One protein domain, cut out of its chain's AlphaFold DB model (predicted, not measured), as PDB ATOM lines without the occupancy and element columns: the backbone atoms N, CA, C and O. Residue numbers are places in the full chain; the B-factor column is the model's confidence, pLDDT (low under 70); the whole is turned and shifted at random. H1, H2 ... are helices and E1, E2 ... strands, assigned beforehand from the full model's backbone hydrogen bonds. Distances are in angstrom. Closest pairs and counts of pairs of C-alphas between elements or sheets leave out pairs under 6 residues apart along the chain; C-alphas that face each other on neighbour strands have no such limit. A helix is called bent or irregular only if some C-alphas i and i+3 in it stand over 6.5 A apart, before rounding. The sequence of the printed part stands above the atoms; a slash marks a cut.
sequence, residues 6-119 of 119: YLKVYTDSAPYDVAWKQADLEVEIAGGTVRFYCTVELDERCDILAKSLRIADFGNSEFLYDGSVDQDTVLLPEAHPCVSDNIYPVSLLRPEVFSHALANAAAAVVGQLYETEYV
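This is residues 6 to 119 of the 119 residues of an uncharacterized protein of Neisseria brasiliensis (UniProt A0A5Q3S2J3). A strongly twisted sheet of six strands has one long helix, H2, packed over one of its faces, mainly over E2, E3 and E4. Two long strands, E2 and E3, form the middle of the sheet beside the bent strand E4, with short strands at the edges; residues 42 to 53 and 75 to 86, without named elements, lie toward the two far ends of the elongated shape. The printed part has 114 residues, with six named strands and two named helices in the order E1 E2 E3 E4 H1 E5 H2 E6; the sheet is mixed, in the order E5 E4 E3 E2 E1 E6, and the class is mixed, helices and strands. It is compact, with a radius of gyration of the C-alphas of 14.6 A and spans of 46 by 29 by 19 A.

E1, residues 6 to 9, and E2, residues 20 to 29, form an antiparallel hairpin, with N 8 and O 24 2.8 A apart. E2 and E3, residues 32 to 41, form the next hairpin, with N 25 and O 36 3.0 A apart. E3 and E4, residues 54 to 65, form a third, with N 35 and O 62 2.8 A apart; E4 bends by 88 degrees at residue 57. E1 to E4 are a meander, each strand the antiparallel neighbour of the one before. H1, residues 71 to 74, is only just on the sheet, with 5 pairs of C-alphas within 10 A, and only grazes it. E5, residues 87 to 89, is an edge strand antiparallel to E4, with N 88 and O 63 2.8 A apart. H2, residues 95 to 111, is on one face of the sheet, an arrangement of two layers, a helix layer and a sheet layer; its closest C-alphas to E2 are those of Ala 105 and Val 27, 6.5 A apart. H1 and H2 are close but not clearly touching, the C-alphas of Val 74 and Val 97 being 6.3 A apart. E6, residues 115 to 118, is the other edge strand, parallel to E1, with N 9 and O 117 2.8 A apart. In H2 every O i to N i+4 pair is within hydrogen-bond range; H1 is too short for such a pair.

E1 begins at C-alpha 6 (-34.016, 5.121, 108.143). From first to last C-alpha, E2 measures 27.6 A, E3 27.8 A, E4 23.5 A and H2 23.6 A. H2 begins at C-alpha 95 (-19.283, 9.285, 91.757), and E6 ends at C-alpha 118 (-34.846, 7.567, 118.386).

The C-alphas of Glu 44 and Pro 77 are the two farthest apart, at 47.2 A. The printed part has no cut; the links E3 to E4 and H1 to E5 are long. The mean pLDDT of the printed part is 91.8, and residues 15 to 18 and 83 to 84 are under 70.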
ATOM      1  N   TYR A   6     -33.862   4.965 106.704       95.94
ATOM      2  CA  TYR A   6     -34.016   5.121 108.143       95.94
ATOM      3  C   TYR A   6     -33.377   6.419 108.606       95.94
ATOM      4  O   TYR A   6     -32.284   6.770 108.173       95.94
ATOM      5  N   LEU A   7     -34.056   7.132 109.496       97.06
ATOM      6  CA  LEU A   7     -33.525   8.297 110.186       97.06
ATOM      7  C   LEU A   7     -33.311   7.940 111.655       97.06
ATOM      8  O   LEU A   7     -34.280   7.806 112.399       97.06
ATOM      9  N   LYS A   8     -32.053   7.834 112.076       96.94
ATOM     10  CA  LYS A   8     -31.671   7.663 113.482       96.94
ATOM     11  C   LYS A   8     -31.431   9.019 114.111       96.94
ATOM     12  O   LYS A   8     -30.628   9.790 113.601       96.94
ATOM     13  N   VAL A   9     -32.113   9.329 115.202       94.88
ATOM     14  CA  VAL A   9     -32.050  10.639 115.859       94.88
ATOM     15  C   VAL A   9     -31.425  10.471 117.230       94.88
ATOM     16  O   VAL A   9     -32.009   9.826 118.092       94.88
ATOM     17  N   TYR A  10     -30.261  11.082 117.438       93.25
ATOM     18  CA  TYR A  10     -29.506  10.964 118.683       93.25
ATOM     19  C   TYR A  10     -29.955  12.049 119.654       93.25
ATOM     20  O   TYR A  10     -29.426  13.169 119.662       93.25
ATOM     21  N   THR A  11     -30.958  11.734 120.462       88.62
ATOM     22  CA  THR A  11     -31.628  12.715 121.334       88.62
ATOM     23  C   THR A  11     -30.695  13.298 122.401       88.62
ATOM     24  O   THR A  11     -30.760  14.497 122.697       88.62
ATOM     25  N   ASP A  12     -29.729  12.506 122.864       86.00
ATOM     26  CA  ASP A  12     -28.712  12.898 123.846       86.00
ATOM     27  C   ASP A  12     -27.427  13.474 123.226       86.00
ATOM     28  O   ASP A  12     -26.496  13.839 123.949       86.00
ATOM     29  N   SER A  13     -27.356  13.601 121.893       81.31
ATOM     30  CA  SER A  13     -26.189  14.205 121.235       81.31
ATOM     31  C   SER A  13     -25.940  15.632 121.737       81.31
ATOM     32  O   SER A  13     -26.875  16.401 122.024       81.31
ATOM     33  N   ALA A  14     -24.650  15.973 121.860       74.69
ATOM     34  CA  ALA A  14     -24.229  17.309 122.248       74.69
ATOM     35  C   ALA A  14     -24.812  18.317 121.242       74.69
ATOM     36  O   ALA A  14     -24.662  18.119 120.034       74.69
ATOM     37  N   PRO A  15     -25.501  19.370 121.712       67.25
ATOM     38  CA  PRO A  15     -26.097  20.342 120.815       67.25
ATOM     39  C   PRO A  15     -25.010  20.988 119.950       67.25
ATOM     40  O   PRO A  15     -24.057  21.553 120.486       67.25
ATOM     41  N   TYR A  16     -25.171  20.932 118.624       62.75
ATOM     42  CA  TYR A  16     -24.367  21.756 117.704       62.75
ATOM     43  C   TYR A  16     -24.694  23.244 117.894       62.75
ATOM     44  O   TYR A  16     -23.821  24.092 117.764       62.75
ATOM     45  N   ASP A  17     -25.949  23.504 118.276       61.44
ATOM     46  CA  ASP A  17     -26.526  24.709 118.871       61.44
ATOM     47  C   ASP A  17     -27.708  24.241 119.743       61.44
ATOM     48  O   ASP A  17     -28.210  23.141 119.523       61.44
ATOM     49  N   VAL A  18     -28.172  25.026 120.728       60.66
ATOM     50  CA  VAL A  18     -29.102  24.594 121.813       60.66
ATOM     51  C   VAL A  18     -30.348  23.802 121.343       60.66
ATOM     52  O   VAL A  18     -30.887  23.023 122.124       60.66
ATOM     53  N   ALA A  19     -30.775  23.944 120.082       77.38
ATOM     54  CA  ALA A  19     -31.927  23.250 119.494       77.38
ATOM     55  C   ALA A  19     -31.597  22.099 118.512       77.38
ATOM     56  O   ALA A  19     -32.488  21.322 118.178       77.38
ATOM     57  N   TRP A  20     -30.356  21.975 118.030       89.25
ATOM     58  CA  TRP A  20     -29.997  21.037 116.959       89.25
ATOM     59  C   TRP A  20     -29.381  19.750 117.494       89.25
ATOM     60  O   TRP A  20     -28.385  19.779 118.218       89.25
ATOM     61  N   LYS A  21     -29.947  18.620 117.068       92.62
ATOM     62  CA  LYS A  21     -29.485  17.269 117.381       92.62
ATOM     63  C   LYS A  21     -28.853  16.608 116.172       92.62
ATOM     64  O   LYS A  21     -29.237  16.881 115.033       92.62
ATOM     65  N   GLN A  22     -27.881  15.743 116.439       94.62
ATOM     66  CA  GLN A  22     -27.325  14.849 115.438       94.62
ATOM     67  C   GLN A  22     -28.393  13.843 115.007       94.62
ATOM     68  O   GLN A  22     -29.155  13.325 115.828       94.62
ATOM     69  N   ALA A  23     -28.417  13.548 113.715       95.88
ATOM     70  CA  ALA A  23     -29.182  12.450 113.165       95.88
ATOM     71  C   ALA A  23     -28.394  11.786 112.037       95.88
ATOM     72  O   ALA A  23     -27.600  12.444 111.376       95.88
ATOM     73  N   ASP A  24     -28.659  10.517 111.781       97.25
ATOM     74  CA  ASP A  24     -28.073   9.769 110.682       97.25
ATOM     75  C   ASP A  24     -29.184   9.296 109.752       97.25
ATOM     76  O   ASP A  24     -30.101   8.588 110.167       97.25
ATOM     77  N   LEU A  25     -29.110   9.709 108.487       97.88
ATOM     78  CA  LEU A  25     -30.017   9.236 107.448       97.88
ATOM     79  C   LEU A  25     -29.340   8.087 106.699       97.88
ATOM     80  O   LEU A  25     -28.424   8.298 105.901       97.88
ATOM     81  N   GLU A  26     -29.784   6.871 106.979       97.75
ATOM     82  CA  GLU A  26     -29.274   5.635 106.403       97.75
ATOM     83  C   GLU A  26     -30.019   5.316 105.106       97.75
ATOM     84  O   GLU A  26     -31.239   5.148 105.088       97.75
ATOM     85  N   VAL A  27     -29.268   5.250 104.008       96.44
ATOM     86  CA  VAL A  27     -29.765   4.972 102.662       96.44
ATOM     87  C   VAL A  27     -29.120   3.692 102.157       96.44
ATOM     88  O   VAL A  27     -27.914   3.648 101.897       96.44
ATOM     89  N   GLU A  28     -29.933   2.655 101.985       95.00
ATOM     90  CA  GLU A  28     -29.484   1.399 101.390       95.00
ATOM     91  C   GLU A  28     -29.160   1.577  99.903       95.00
ATOM     92  O   GLU A  28     -29.935   2.148  99.123       95.00
ATOM     93  N   ILE A  29     -28.008   1.050  99.501       92.81
ATOM     94  CA  ILE A  29     -27.554   0.990  98.115       92.81
ATOM     95  C   ILE A  29     -26.972  -0.397  97.817       92.81
ATOM     96  O   ILE A  29     -26.889  -1.268  98.677       92.81
ATOM     97  N   ALA A  30     -26.567  -0.632  96.570       90.19
ATOM     98  CA  ALA A  30     -25.805  -1.834  96.257       90.19
ATOM     99  C   ALA A  30     -24.476  -1.827  97.036       90.19
ATOM    100  O   ALA A  30     -23.768  -0.820  97.016       90.19
ATOM    101  N   GLY A  31     -24.138  -2.943  97.688       92.81
ATOM    102  CA  GLY A  31     -22.886  -3.096  98.434       92.81
ATOM    103  C   GLY A  31     -22.892  -2.575  99.868       92.81
ATOM    104  O   GLY A  31     -21.839  -2.616 100.503       92.81
ATOM    105  N   GLY A  32     -24.018  -2.060 100.368       95.06
ATOM    106  CA  GLY A  32     -24.150  -1.656 101.766       95.06
ATOM    107  C   GLY A  32     -25.017  -0.418 101.970       95.06
ATOM    108  O   GLY A  32     -25.941  -0.140 101.203       95.06
ATOM    109  N   THR A  33     -24.694   0.356 103.003       96.25
ATOM    110  CA  THR A  33     -25.513   1.493 103.442       96.25
ATOM    111  C   THR A  33     -24.690   2.766 103.490       96.25
ATOM    112  O   THR A  33     -23.627   2.805 104.109       96.25
ATOM    113  N   VAL A  34     -25.191   3.835 102.870       97.19
ATOM    114  CA  VAL A  34     -24.640   5.179 103.067       97.19
ATOM    115  C   VAL A  34     -25.338   5.822 104.253       97.19
ATOM    116  O   VAL A  34     -26.556   5.979 104.257       97.19
ATOM    117  N   ARG A  35     -24.556   6.215 105.250       97.31
ATOM    118  CA  ARG A  35     -24.990   6.977 106.412       97.31
ATOM    119  C   ARG A  35     -24.668   8.447 106.183       97.31
ATOM    120  O   ARG A  35     -23.515   8.866 106.286       97.31
ATOM    121  N   PHE A  36     -25.691   9.230 105.852       98.06
ATOM    122  CA  PHE A  36     -25.551  10.675 105.736       98.06
ATOM    123  C   PHE A  36     -25.654  11.324 107.106       98.06
ATOM    124  O   PHE A  36     -26.699  11.251 107.758       98.06
ATOM    125  N   TYR A  37     -24.592  12.024 107.482       96.50
ATOM    126  CA  TYR A  37     -24.571  12.833 108.685       96.50
ATOM    127  C   TYR A  37     -25.546  14.008 108.539       96.50
ATOM    128  O   TYR A  37     -25.386  14.890 107.683       96.50
ATOM    129  N   CYS A  38     -26.578  14.011 109.371       95.94
ATOM    130  CA  CYS A  38     -27.669  14.968 109.365       95.94
ATOM    131  C   CYS A  38     -27.764  15.722 110.693       95.94
ATOM    132  O   CYS A  38     -27.188  15.363 111.718       95.94
ATOM    133  N   THR A  39     -28.549  16.794 110.676       95.31
ATOM    134  CA  THR A  39     -29.008  17.452 111.901       95.31
ATOM    135  C   THR A  39     -30.499  17.742 111.813       95.31
ATOM    136  O   THR A  39     -31.035  17.939 110.719       95.31
ATOM    137  N   VAL A  40     -31.168  17.749 112.964       95.38
ATOM    138  CA  VAL A  40     -32.611  17.988 113.085       95.38
ATOM    139  C   VAL A  40     -32.918  18.741 114.380       95.38
ATOM    140  O   VAL A  40     -32.232  18.557 115.385       95.38
ATOM    141  N   GLU A  41     -33.919  19.614 114.361       94.50
ATOM    142  CA  GLU A  41     -34.492  20.207 115.570       94.50
ATOM    143  C   GLU A  41     -35.529  19.265 116.180       94.50
ATOM    144  O   GLU A  41     -36.253  18.569 115.460       94.50
ATOM    145  N   LEU A  42     -35.630  19.286 117.508       91.56
ATOM    146  CA  LEU A  42     -36.692  18.606 118.243       91.56
ATOM    147  C   LEU A  42     -37.699  19.618 118.790       91.56
ATOM    148  O   LEU A  42     -37.338  20.748 119.122       91.56
ATOM    149  N   ASP A  43     -38.958  19.209 118.899       90.44
ATOM    150  CA  ASP A  43     -39.987  19.987 119.577       90.44
ATOM    151  C   ASP A  43     -39.937  19.807 121.110       90.44
ATOM    152  O   ASP A  43     -39.095  19.097 121.664       90.44
ATOM    153  N   GLU A  44     -40.862  20.450 121.826       87.25
ATOM    154  CA  GLU A  44     -40.951  20.371 123.294       87.25
ATOM    155  C   GLU A  44     -41.252  18.956 123.824       87.25
ATOM    156  O   GLU A  44     -41.097  18.696 125.018       87.25
ATOM    157  N   ARG A  45     -41.694  18.035 122.959       89.12
ATOM    158  CA  ARG A  45     -41.963  16.626 123.273       89.12
ATOM    159  C   ARG A  45     -40.808  15.710 122.885       89.12
ATOM    160  O   ARG A  45     -40.925  14.503 123.073       89.12
ATOM    161  N   CYS A  46     -39.695  16.283 122.423       86.12
ATOM    162  CA  CYS A  46     -38.545  15.572 121.873       86.12
ATOM    163  C   CYS A  46     -38.845  14.829 120.558       86.12
ATOM    164  O   CYS A  46     -38.084  13.941 120.181       86.12
ATOM    165  N   ASP A  47     -39.906  15.211 119.841       90.56
ATOM    166  CA  ASP A  47     -40.201  14.689 118.507       90.56
ATOM    167  C   ASP A  47     -39.483  15.507 117.427       90.56
ATOM    168  O   ASP A  47     -39.254  16.709 117.583       90.56
ATOM    169  N   ILE A  48     -39.142  14.880 116.296       92.94
ATOM    170  CA  ILE A  48     -38.480  15.602 115.202       92.94
ATOM    171  C   ILE A  48     -39.370  16.680 114.575       92.94
ATOM    172  O   ILE A  48     -40.508  16.450 114.161       92.94
ATOM    173  N   LEU A  49     -38.786  17.853 114.340       94.75
ATOM    174  CA  LEU A  49     -39.328  18.830 113.409       94.75
ATOM    175  C   LEU A  49     -38.870  18.463 111.996       94.75
ATOM    176  O   LEU A  49     -37.872  18.985 111.510       94.75
ATOM    177  N   ALA A  50     -39.606  17.590 111.304       92.81
ATOM    178  CA  ALA A  50     -39.204  17.022 110.006       92.81
ATOM    179  C   ALA A  50     -38.760  18.055 108.944       92.81
ATOM    180  O   ALA A  50     -37.898  17.769 108.119       92.81
ATOM    181  N   LYS A  51     -39.309  19.279 108.968       93.62
ATOM    182  CA  LYS A  51     -38.919  20.377 108.055       93.62
ATOM    183  C   LYS A  51     -37.521  20.949 108.316       93.62
ATOM    184  O   LYS A  51     -36.994  21.648 107.458       93.62
ATOM    185  N   SER A  52     -36.967  20.711 109.500       94.75
ATOM    186  CA  SER A  52     -35.634  21.156 109.908       94.75
ATOM    187  C   SER A  52     -34.540  20.166 109.488       94.75
ATOM    188  O   SER A  52     -33.374  20.548 109.415       94.75
ATOM    189  N   LEU A  53     -34.908  18.914 109.176       96.38
ATOM    190  CA  LEU A  53     -33.961  17.871 108.797       96.38
ATOM    191  C   LEU A  53     -33.134  18.301 107.585       96.38
ATOM    192  O   LEU A  53     -33.666  18.694 106.545       96.38
ATOM    193  N   ARG A  54     -31.818  18.171 107.715       94.12
ATOM    194  CA  ARG A  54     -30.857  18.529 106.672       94.12
ATOM    195  C   ARG A  54     -29.625  17.644 106.749       94.12
ATOM    196  O   ARG A  54     -29.148  17.334 107.840       94.12
ATOM    197  N   ILE A  55     -29.079  17.315 105.584       95.69
ATOM    198  CA  ILE A  55     -27.744  16.725 105.479       95.69
ATOM    199  C   ILE A  55     -26.744  17.822 105.844       95.69
ATOM    200  O   ILE A  55     -26.779  18.906 105.261       95.69
ATOM    201  N   ALA A  56     -25.917  17.567 106.852       93.12
ATOM    202  CA  ALA A  56     -25.111  18.595 107.496       93.12
ATOM    203  C   ALA A  56     -23.644  18.557 107.063       93.12
ATOM    204  O   ALA A  56     -23.054  19.617 106.864       93.12
ATOM    205  N   ASP A  57     -23.062  17.366 106.905       93.25
ATOM    206  CA  ASP A  57     -21.632  17.235 106.623       93.25
ATOM    207  C   ASP A  57     -21.300  15.953 105.848       93.25
ATOM    208  O   ASP A  57     -21.434  14.836 106.349       93.25
ATOM    209  N   PHE A  58     -20.813  16.100 104.616       93.88
ATOM    210  CA  PHE A  58     -20.347  14.959 103.825       93.88
ATOM    211  C   PHE A  58     -18.993  14.417 104.295       93.88
ATOM    212  O   PHE A  58     -18.704  13.255 104.043       93.88
ATOM    213  N   GLY A  59     -18.178  15.218 104.985       92.25
ATOM    214  CA  GLY A  59     -16.903  14.778 105.554       92.25
ATOM    215  C   GLY A  59     -17.072  13.777 106.699       92.25
ATOM    216  O   GLY A  59     -16.231  12.898 106.851       92.25
ATOM    217  N   ASN A  60     -18.183  13.870 107.438       93.12
ATOM    218  CA  ASN A  60     -18.561  12.916 108.489       93.12
ATOM    219  C   ASN A  60     -19.541  11.839 107.997       93.12
ATOM    220  O   ASN A  60     -19.992  11.017 108.787       93.12
ATOM    221  N   SER A  61     -19.927  11.868 106.719       96.75
ATOM    222  CA  SER A  61     -20.807  10.852 106.147       96.75
ATOM    223  C   SER A  61     -19.997   9.629 105.723       96.75
ATOM    224  O   SER A  61     -18.898   9.741 105.170       96.75
ATOM    225  N   GLU A  62     -20.574   8.450 105.924       96.31
ATOM    226  CA  GLU A  62     -19.864   7.179 105.798       96.31
ATOM    227  C   GLU A  62     -20.618   6.190 104.908       96.31
ATOM    228  O   GLU A  62     -21.836   6.241 104.753       96.31
ATOM    229  N   PHE A  63     -19.878   5.260 104.325       96.50
ATOM    230  CA  PHE A  63     -20.384   4.096 103.626       96.50
ATOM    231  C   PHE A  63     -19.977   2.840 104.385       96.50
ATOM    232  O   PHE A  63     -18.793   2.534 104.515       96.50
ATOM    233  N   LEU A  64     -20.974   2.114 104.874       95.69
ATOM    234  CA  LEU A  64     -20.816   0.849 105.570       95.69
ATOM    235  C   LEU A  64     -20.910  -0.258 104.519       95.69
ATOM    236  O   LEU A  64     -22.007  -0.652 104.124       95.69
ATOM    237  N   TYR A  65     -19.757  -0.711 104.035       95.50
ATOM    238  CA  TYR A  65     -19.648  -1.743 103.010       95.50
ATOM    239  C   TYR A  65     -19.903  -3.132 103.605       95.50
ATOM    240  O   TYR A  65     -19.263  -3.536 104.579       95.50
ATOM    241  N   ASP A  66     -20.818  -3.884 102.996       94.00
ATOM    242  CA  ASP A  66     -21.281  -5.184 103.503       94.00
ATOM    243  C   ASP A  66     -20.673  -6.397 102.775       94.00
ATOM    244  O   ASP A  66     -20.881  -7.539 103.187       94.00
ATOM    245  N   GLY A  67     -19.902  -6.170 101.705       93.19
ATOM    246  CA  GLY A  67     -19.288  -7.233 100.905       93.19
ATOM    247  C   GLY A  67     -20.236  -7.965  99.947       93.19
ATOM    248  O   GLY A  67     -19.840  -8.978  99.375       93.19
ATOM    249  N   SER A  68     -21.471  -7.489  99.759       95.06
ATOM    250  CA  SER A  68     -22.472  -8.124  98.884       95.06
ATOM    251  C   SER A  68     -22.209  -7.944  97.385       95.06
ATOM    252  O   SER A  68     -22.766  -8.677  96.565       95.06
ATOM    253  N   VAL A  69     -21.360  -6.985  97.015       95.38
ATOM    254  CA  VAL A  69     -20.931  -6.702  95.637       95.38
ATOM    255  C   VAL A  69     -19.423  -6.504  95.613       95.38
ATOM    256  O   VAL A  69     -18.852  -6.160  96.639       95.38
ATOM    257  N   ASP A  70     -18.778  -6.664  94.456       94.88
ATOM    258  CA  ASP A  70     -17.340  -6.409  94.337       94.88
ATOM    259  C   ASP A  70     -16.995  -4.972  94.746       94.88
ATOM    260  O   ASP A  70     -17.643  -4.019  94.302       94.88
ATOM    261  N   GLN A  71     -15.930  -4.809  95.536       93.69
ATOM    262  CA  GLN A  71     -15.501  -3.516  96.081       93.69
ATOM    263  C   GLN A  71     -15.311  -2.466  94.976       93.69
ATOM    264  O   GLN A  71     -15.798  -1.340  95.084       93.69
ATOM    265  N   ASP A  72     -14.691  -2.872  93.867       94.19
ATOM    266  CA  ASP A  72     -14.445  -2.023  92.701       94.19
ATOM    267  C   ASP A  72     -15.729  -1.569  91.998       94.19
ATOM    268  O   ASP A  72     -15.661  -0.685  91.151       94.19
ATOM    269  N   THR A  73     -16.898  -2.126  92.318       94.56
ATOM    270  CA  THR A  73     -18.193  -1.665  91.791       94.56
ATOM    271  C   THR A  73     -18.690  -0.414  92.510       94.56
ATOM    272  O   THR A  73     -19.411   0.389  91.922       94.56
ATOM    273  N   VAL A  74     -18.307  -0.237  93.776       96.44
ATOM    274  CA  VAL A  74     -18.874   0.790  94.661       96.44
ATOM    275  C   VAL A  74     -17.860   1.826  95.118       96.44
ATOM    276  O   VAL A  74     -18.216   2.989  95.305       96.44
ATOM    277  N   LEU A  75     -16.593   1.441  95.230       96.62
ATOM    278  CA  LEU A  75     -15.515   2.280  95.734       96.62
ATOM    279  C   LEU A  75     -14.524   2.653  94.623       96.62
ATOM    280  O   LEU A  75     -14.408   1.980  93.593       96.62
ATOM    281  N   LEU A  76     -13.831   3.772  94.825       96.19
ATOM    282  CA  LEU A  76     -12.712   4.194  93.990       96.19
ATOM    283  C   LEU A  76     -11.541   3.204  94.121       96.19
ATOM    284  O   LEU A  76     -11.377   2.586  95.177       96.19
ATOM    285  N   PRO A  77     -10.693   3.078  93.081       89.88
ATOM    286  CA  PRO A  77      -9.435   2.350  93.205       89.88
ATOM    287  C   PRO A  77      -8.634   2.874  94.403       89.88
ATOM    288  O   PRO A  77      -8.608   4.081  94.633       89.88
ATOM    289  N   GLU A  78      -7.992   1.972  95.150       86.50
ATOM    290  CA  GLU A  78      -7.193   2.296  96.351       86.50
ATOM    291  C   GLU A  78      -8.009   2.771  97.570       86.50
ATOM    292  O   GLU A  78      -7.443   3.252  98.552       86.50
ATOM    293  N   ALA A  79      -9.337   2.610  97.560       90.00
ATOM    294  CA  ALA A  79     -10.141   2.871  98.746       90.00
ATOM    295  C   ALA A  79      -9.718   1.963  99.910       90.00
ATOM    296  O   ALA A  79      -9.710   0.732  99.807       90.00
ATOM    297  N   HIS A  80      -9.426   2.585 101.049       86.12
ATOM    298  CA  HIS A  80      -9.096   1.901 102.290       86.12
ATOM    299  C   HIS A  80     -10.112   2.269 103.372       86.12
ATOM    300  O   HIS A  80     -10.495   3.439 103.463       86.12
ATOM    301  N   PRO A  81     -10.558   1.294 104.180       86.69
ATOM    302  CA  PRO A  81     -11.528   1.559 105.225       86.69
ATOM    303  C   PRO A  81     -10.916   2.401 106.348       86.69
ATOM    304  O   PRO A  81      -9.727   2.297 106.670       86.69
ATOM    305  N   CYS A  82     -11.759   3.196 106.992       77.75
ATOM    306  CA  CYS A  82     -11.483   3.793 108.282       77.75
ATOM    307  C   CYS A  82     -11.540   2.697 109.355       77.75
ATOM    308  O   CYS A  82     -12.598   2.154 109.633       77.75
ATOM    309  N   VAL A  83     -10.390   2.411 109.973       64.94
ATOM    310  CA  VAL A  83     -10.260   1.673 111.245       64.94
ATOM    311  C   VAL A  83     -10.989   0.318 111.285       64.94
ATOM    312  O   VAL A  83     -12.076   0.249 111.824       64.94
ATOM    313  N   SER A  84     -10.354  -0.762 110.806       67.25
ATOM    314  CA  SER A  84     -10.725  -2.204 110.931       67.25
ATOM    315  C   SER A  84     -12.142  -2.673 110.561       67.25
ATOM    316  O   SER A  84     -12.312  -3.853 110.257       67.25
ATOM    317  N   ASP A  85     -13.120  -1.788 110.539       76.81
ATOM    318  CA  ASP A  85     -14.497  -2.005 110.162       76.81
ATOM    319  C   ASP A  85     -14.617  -1.558 108.706       76.81
ATOM    320  O   ASP A  85     -13.929  -0.635 108.280       76.81
ATOM    321  N   ASN A  86     -15.433  -2.234 107.896       91.31
ATOM    322  CA  ASN A  86     -15.604  -1.943 106.465       91.31
ATOM    323  C   ASN A  86     -16.357  -0.612 106.224       91.31
ATOM    324  O   ASN A  86     -17.309  -0.548 105.452       91.31
ATOM    325  N   ILE A  87     -15.950   0.450 106.910       94.69
ATOM    326  CA  ILE A  87     -16.527   1.783 106.911       94.69
ATOM    327  C   ILE A  87     -15.600   2.673 106.097       94.69
ATOM    328  O   ILE A  87     -14.407   2.769 106.370       94.69
ATOM    329  N   TYR A  88     -16.137   3.322 105.077       95.62
ATOM    330  CA  TYR A  88     -15.387   4.171 104.161       95.62
ATOM    331  C   TYR A  88     -15.981   5.578 104.194       95.62
ATOM    332  O   TYR A  88     -17.203   5.708 104.184       95.62
ATOM    333  N   PRO A  89     -15.179   6.651 104.167       94.94
ATOM    334  CA  PRO A  89     -15.707   7.984 103.911       94.94
ATOM    335  C   PRO A  89     -16.459   7.997 102.577       94.94
ATOM    336  O   PRO A  89     -15.986   7.411 101.598       94.94
ATOM    337  N   VAL A  90     -17.589   8.706 102.487       95.56
ATOM    338  CA  VAL A  90     -18.351   8.778 101.220       95.56
ATOM    339  C   VAL A  90     -17.544   9.380 100.066       95.56
ATOM    340  O   VAL A  90     -17.856   9.131  98.907       95.56
ATOM    341  N   SER A  91     -16.465  10.115 100.355       94.44
ATOM    342  CA  SER A  91     -15.521  10.611  99.348       94.44
ATOM    343  C   SER A  91     -14.757   9.506  98.609       94.44
ATOM    344  O   SER A  91     -14.162   9.781  97.571       94.44
ATOM    345  N   LEU A  92     -14.737   8.281  99.144       95.75
ATOM    346  CA  LEU A  92     -14.128   7.114  98.503       95.75
ATOM    347  C   LEU A  92     -15.119   6.320  97.645       95.75
ATOM    348  O   LEU A  92     -14.707   5.380  96.966       95.75
ATOM    349  N   LEU A  93     -16.409   6.671  97.654       96.69
ATOM    350  CA  LEU A  93     -17.388   6.067  96.757       96.69
ATOM    351  C   LEU A  93     -17.158   6.511  95.316       96.69
ATOM    352  O   LEU A  93     -16.747   7.640  95.032       96.69
ATOM    353  N   ARG A  94     -17.520   5.635  94.382       97.25
ATOM    354  CA  ARG A  94     -17.623   6.022  92.976       97.25
ATOM    355  C   ARG A  94     -18.652   7.145  92.800       97.25
ATOM    356  O   ARG A  94     -19.715   7.087  93.428       97.25
ATOM    357  N   PRO A  95     -18.398   8.134  91.920       96.06
ATOM    358  CA  PRO A  95     -19.283   9.285  91.757       96.06
ATOM    359  C   PRO A  95     -20.729   8.912  91.426       96.06
ATOM    360  O   PRO A  95     -21.654   9.561  91.906       96.06
ATOM    361  N   GLU A  96     -20.941   7.861  90.636       95.56
ATOM    362  CA  GLU A  96     -22.269   7.411  90.211       95.56
ATOM    363  C   GLU A  96     -23.048   6.804  91.384       95.56
ATOM    364  O   GLU A  96     -24.246   7.047  91.538       95.56
ATOM    365  N   VAL A  97     -22.346   6.062  92.244       95.81
ATOM    366  CA  VAL A  97     -22.902   5.428  93.444       95.81
ATOM    367  C   VAL A  97     -23.237   6.484  94.490       95.81
ATOM    368  O   VAL A  97     -24.366   6.521  94.982       95.81
ATOM    369  N   PHE A  98     -22.305   7.404  94.761       96.50
ATOM    370  CA  PHE A  98     -22.543   8.525  95.669       96.50
ATOM    371  C   PHE A  98     -23.688   9.424  95.186       96.50
ATOM    372  O   PHE A  98     -24.580   9.754  95.964       96.50
ATOM    373  N   SER A  99     -23.715   9.778  93.897       96.19
ATOM    374  CA  SER A  99     -24.766  10.639  93.332       96.19
ATOM    375  C   SER A  99     -26.147   9.997  93.439       96.19
ATOM    376  O   SER A  99     -27.122  10.684  93.745       96.19
ATOM    377  N   HIS A 100     -26.243   8.683  93.225       95.00
ATOM    378  CA  HIS A 100     -27.492   7.952  93.400       95.00
ATOM    379  C   HIS A 100     -27.934   7.917  94.871       95.00
ATOM    380  O   HIS A 100     -29.093   8.218  95.164       95.00
ATOM    381  N   ALA A 101     -27.015   7.625  95.799       96.25
ATOM    382  CA  ALA A 101     -27.298   7.651  97.235       96.25
ATOM    383  C   ALA A 101     -27.774   9.039  97.693       96.25
ATOM    384  O   ALA A 101     -28.793   9.156  98.373       96.25
ATOM    385  N   LEU A 102     -27.088  10.098  97.255       97.06
ATOM    386  CA  LEU A 102     -27.416  11.483  97.587       97.06
ATOM    387  C   LEU A 102     -28.774  11.904  97.017       97.06
ATOM    388  O   LEU A 102     -29.543  12.576  97.702       97.06
ATOM    389  N   ALA A 103     -29.098  11.504  95.786       96.06
ATOM    390  CA  ALA A 103     -30.402  11.785  95.195       96.06
ATOM    391  C   ALA A 103     -31.540  11.127  95.995       96.06
ATOM    392  O   ALA A 103     -32.554  11.774  96.261       96.06
ATOM    393  N   ASN A 104     -31.350   9.877  96.430       95.69
ATOM    394  CA  ASN A 104     -32.318   9.169  97.270       95.69
ATOM    395  C   ASN A 104     -32.458   9.829  98.648       95.69
ATOM    396  O   ASN A 104     -33.581  10.066  99.092       95.69
ATOM    397  N   ALA A 105     -31.342  10.201  99.280       96.31
ATOM    398  CA  ALA A 105     -31.328  10.932 100.546       96.31
ATOM    399  C   ALA A 105     -32.080  12.265 100.443       96.31
ATOM    400  O   ALA A 105     -32.985  12.542 101.227       96.31
ATOM    401  N   ALA A 106     -31.761  13.080  99.434       95.75
ATOM    402  CA  ALA A 106     -32.398  14.375  99.222       95.75
ATOM    403  C   ALA A 106     -33.904  14.234  98.956       95.75
ATOM    404  O   ALA A 106     -34.706  14.976  99.526       95.75
ATOM    405  N   ALA A 107     -34.305  13.256  98.137       94.81
ATOM    406  CA  ALA A 107     -35.712  12.964  97.891       94.81
ATOM    407  C   ALA A 107     -36.440  12.528  99.173       94.81
ATOM    408  O   ALA A 107     -37.577  12.942  99.397       94.81
ATOM    409  N   ALA A 108     -35.784  11.740 100.028       94.38
ATOM    410  CA  ALA A 108     -36.339  11.309 101.304       94.38
ATOM    411  C   ALA A 108     -36.503  12.465 102.291       94.38
ATOM    412  O   ALA A 108     -37.558  12.575 102.908       94.38
ATOM    413  N   VAL A 109     -35.522  13.365 102.388       95.19
ATOM    414  CA  VAL A 109     -35.611  14.566 103.231       95.19
ATOM    415  C   VAL A 109     -36.758  15.467 102.767       95.19
ATOM    416  O   VAL A 109     -37.622  15.826 103.565       95.19
ATOM    417  N   VAL A 110     -36.817  15.786 101.469       94.69
ATOM    418  CA  VAL A 110     -37.853  16.669 100.902       94.69
ATOM    419  C   VAL A 110     -39.245  16.043 100.998       94.69
ATOM    420  O   VAL A 110     -40.214  16.730 101.317       94.69
ATOM    421  N   GLY A 111     -39.353  14.747 100.710       93.62
ATOM    422  CA  GLY A 111     -40.615  14.013 100.718       93.62
ATOM    423  C   GLY A 111     -41.034  13.485 102.090       93.62
ATOM    424  O   GLY A 111     -42.125  12.931 102.187       93.62
ATOM    425  N   GLN A 112     -40.187  13.626 103.115       93.81
ATOM    426  CA  GLN A 112     -40.357  13.004 104.435       93.81
ATOM    427  C   GLN A 112     -40.611  11.488 104.325       93.81
ATOM    428  O   GLN A 112     -41.525  10.938 104.932       93.81
ATOM    429  N   LEU A 113     -39.826  10.823 103.470       92.94
ATOM    430  CA  LEU A 113     -39.968   9.406 103.119       92.94
ATOM    431  C   LEU A 113     -38.918   8.561 103.848       92.94
ATOM    432  O   LEU A 113     -38.014   8.017 103.215       92.94
ATOM    433  N   TYR A 114     -39.027   8.487 105.169       94.31
ATOM    434  CA  TYR A 114     -38.130   7.713 106.026       94.31
ATOM    435  C   TYR A 114     -38.860   7.215 107.274       94.31
ATOM    436  O   TYR A 114     -39.828   7.827 107.731       94.31
ATOM    437  N   GLU A 115     -38.383   6.111 107.837       94.00
ATOM    438  CA  GLU A 115     -38.801   5.644 109.160       94.00
ATOM    439  C   GLU A 115     -37.875   6.247 110.219       94.00
ATOM    440  O   GLU A 115     -36.661   6.272 110.037       94.00
ATOM    441  N   THR A 116     -38.441   6.784 111.302       94.81
ATOM    442  CA  THR A 116     -37.661   7.443 112.361       94.81
ATOM    443  C   THR A 116     -37.425   6.490 113.525       94.81
ATOM    444  O   THR A 116     -38.368   5.887 114.037       94.81
ATOM    445  N   GLU A 117     -36.175   6.403 113.962       94.81
ATOM    446  CA  GLU A 117     -35.723   5.697 115.154       94.81
ATOM    447  C   GLU A 117     -35.060   6.709 116.097       94.81
ATOM    448  O   GLU A 117     -34.187   7.473 115.684       94.81
ATOM    449  N   TYR A 118     -35.471   6.729 117.363       92.56
ATOM    450  CA  TYR A 118     -34.846   7.567 118.386       92.56
ATOM    451  C   TYR A 118     -33.819   6.739 119.157       92.56
ATOM    452  O   TYR A 118     -34.154   5.667 119.668       92.56
ATOM    453  N   VAL A 119     -32.587   7.248 119.213       90.56
ATOM    454  CA  VAL A 119     -31.415   6.621 119.836       90.56
ATOM    455  C   VAL A 119     -30.937   7.455 121.020       90.56
ATOM    456  O   VAL A 119     -31.003   8.713 120.951       90.56
TER     457      VAL A 119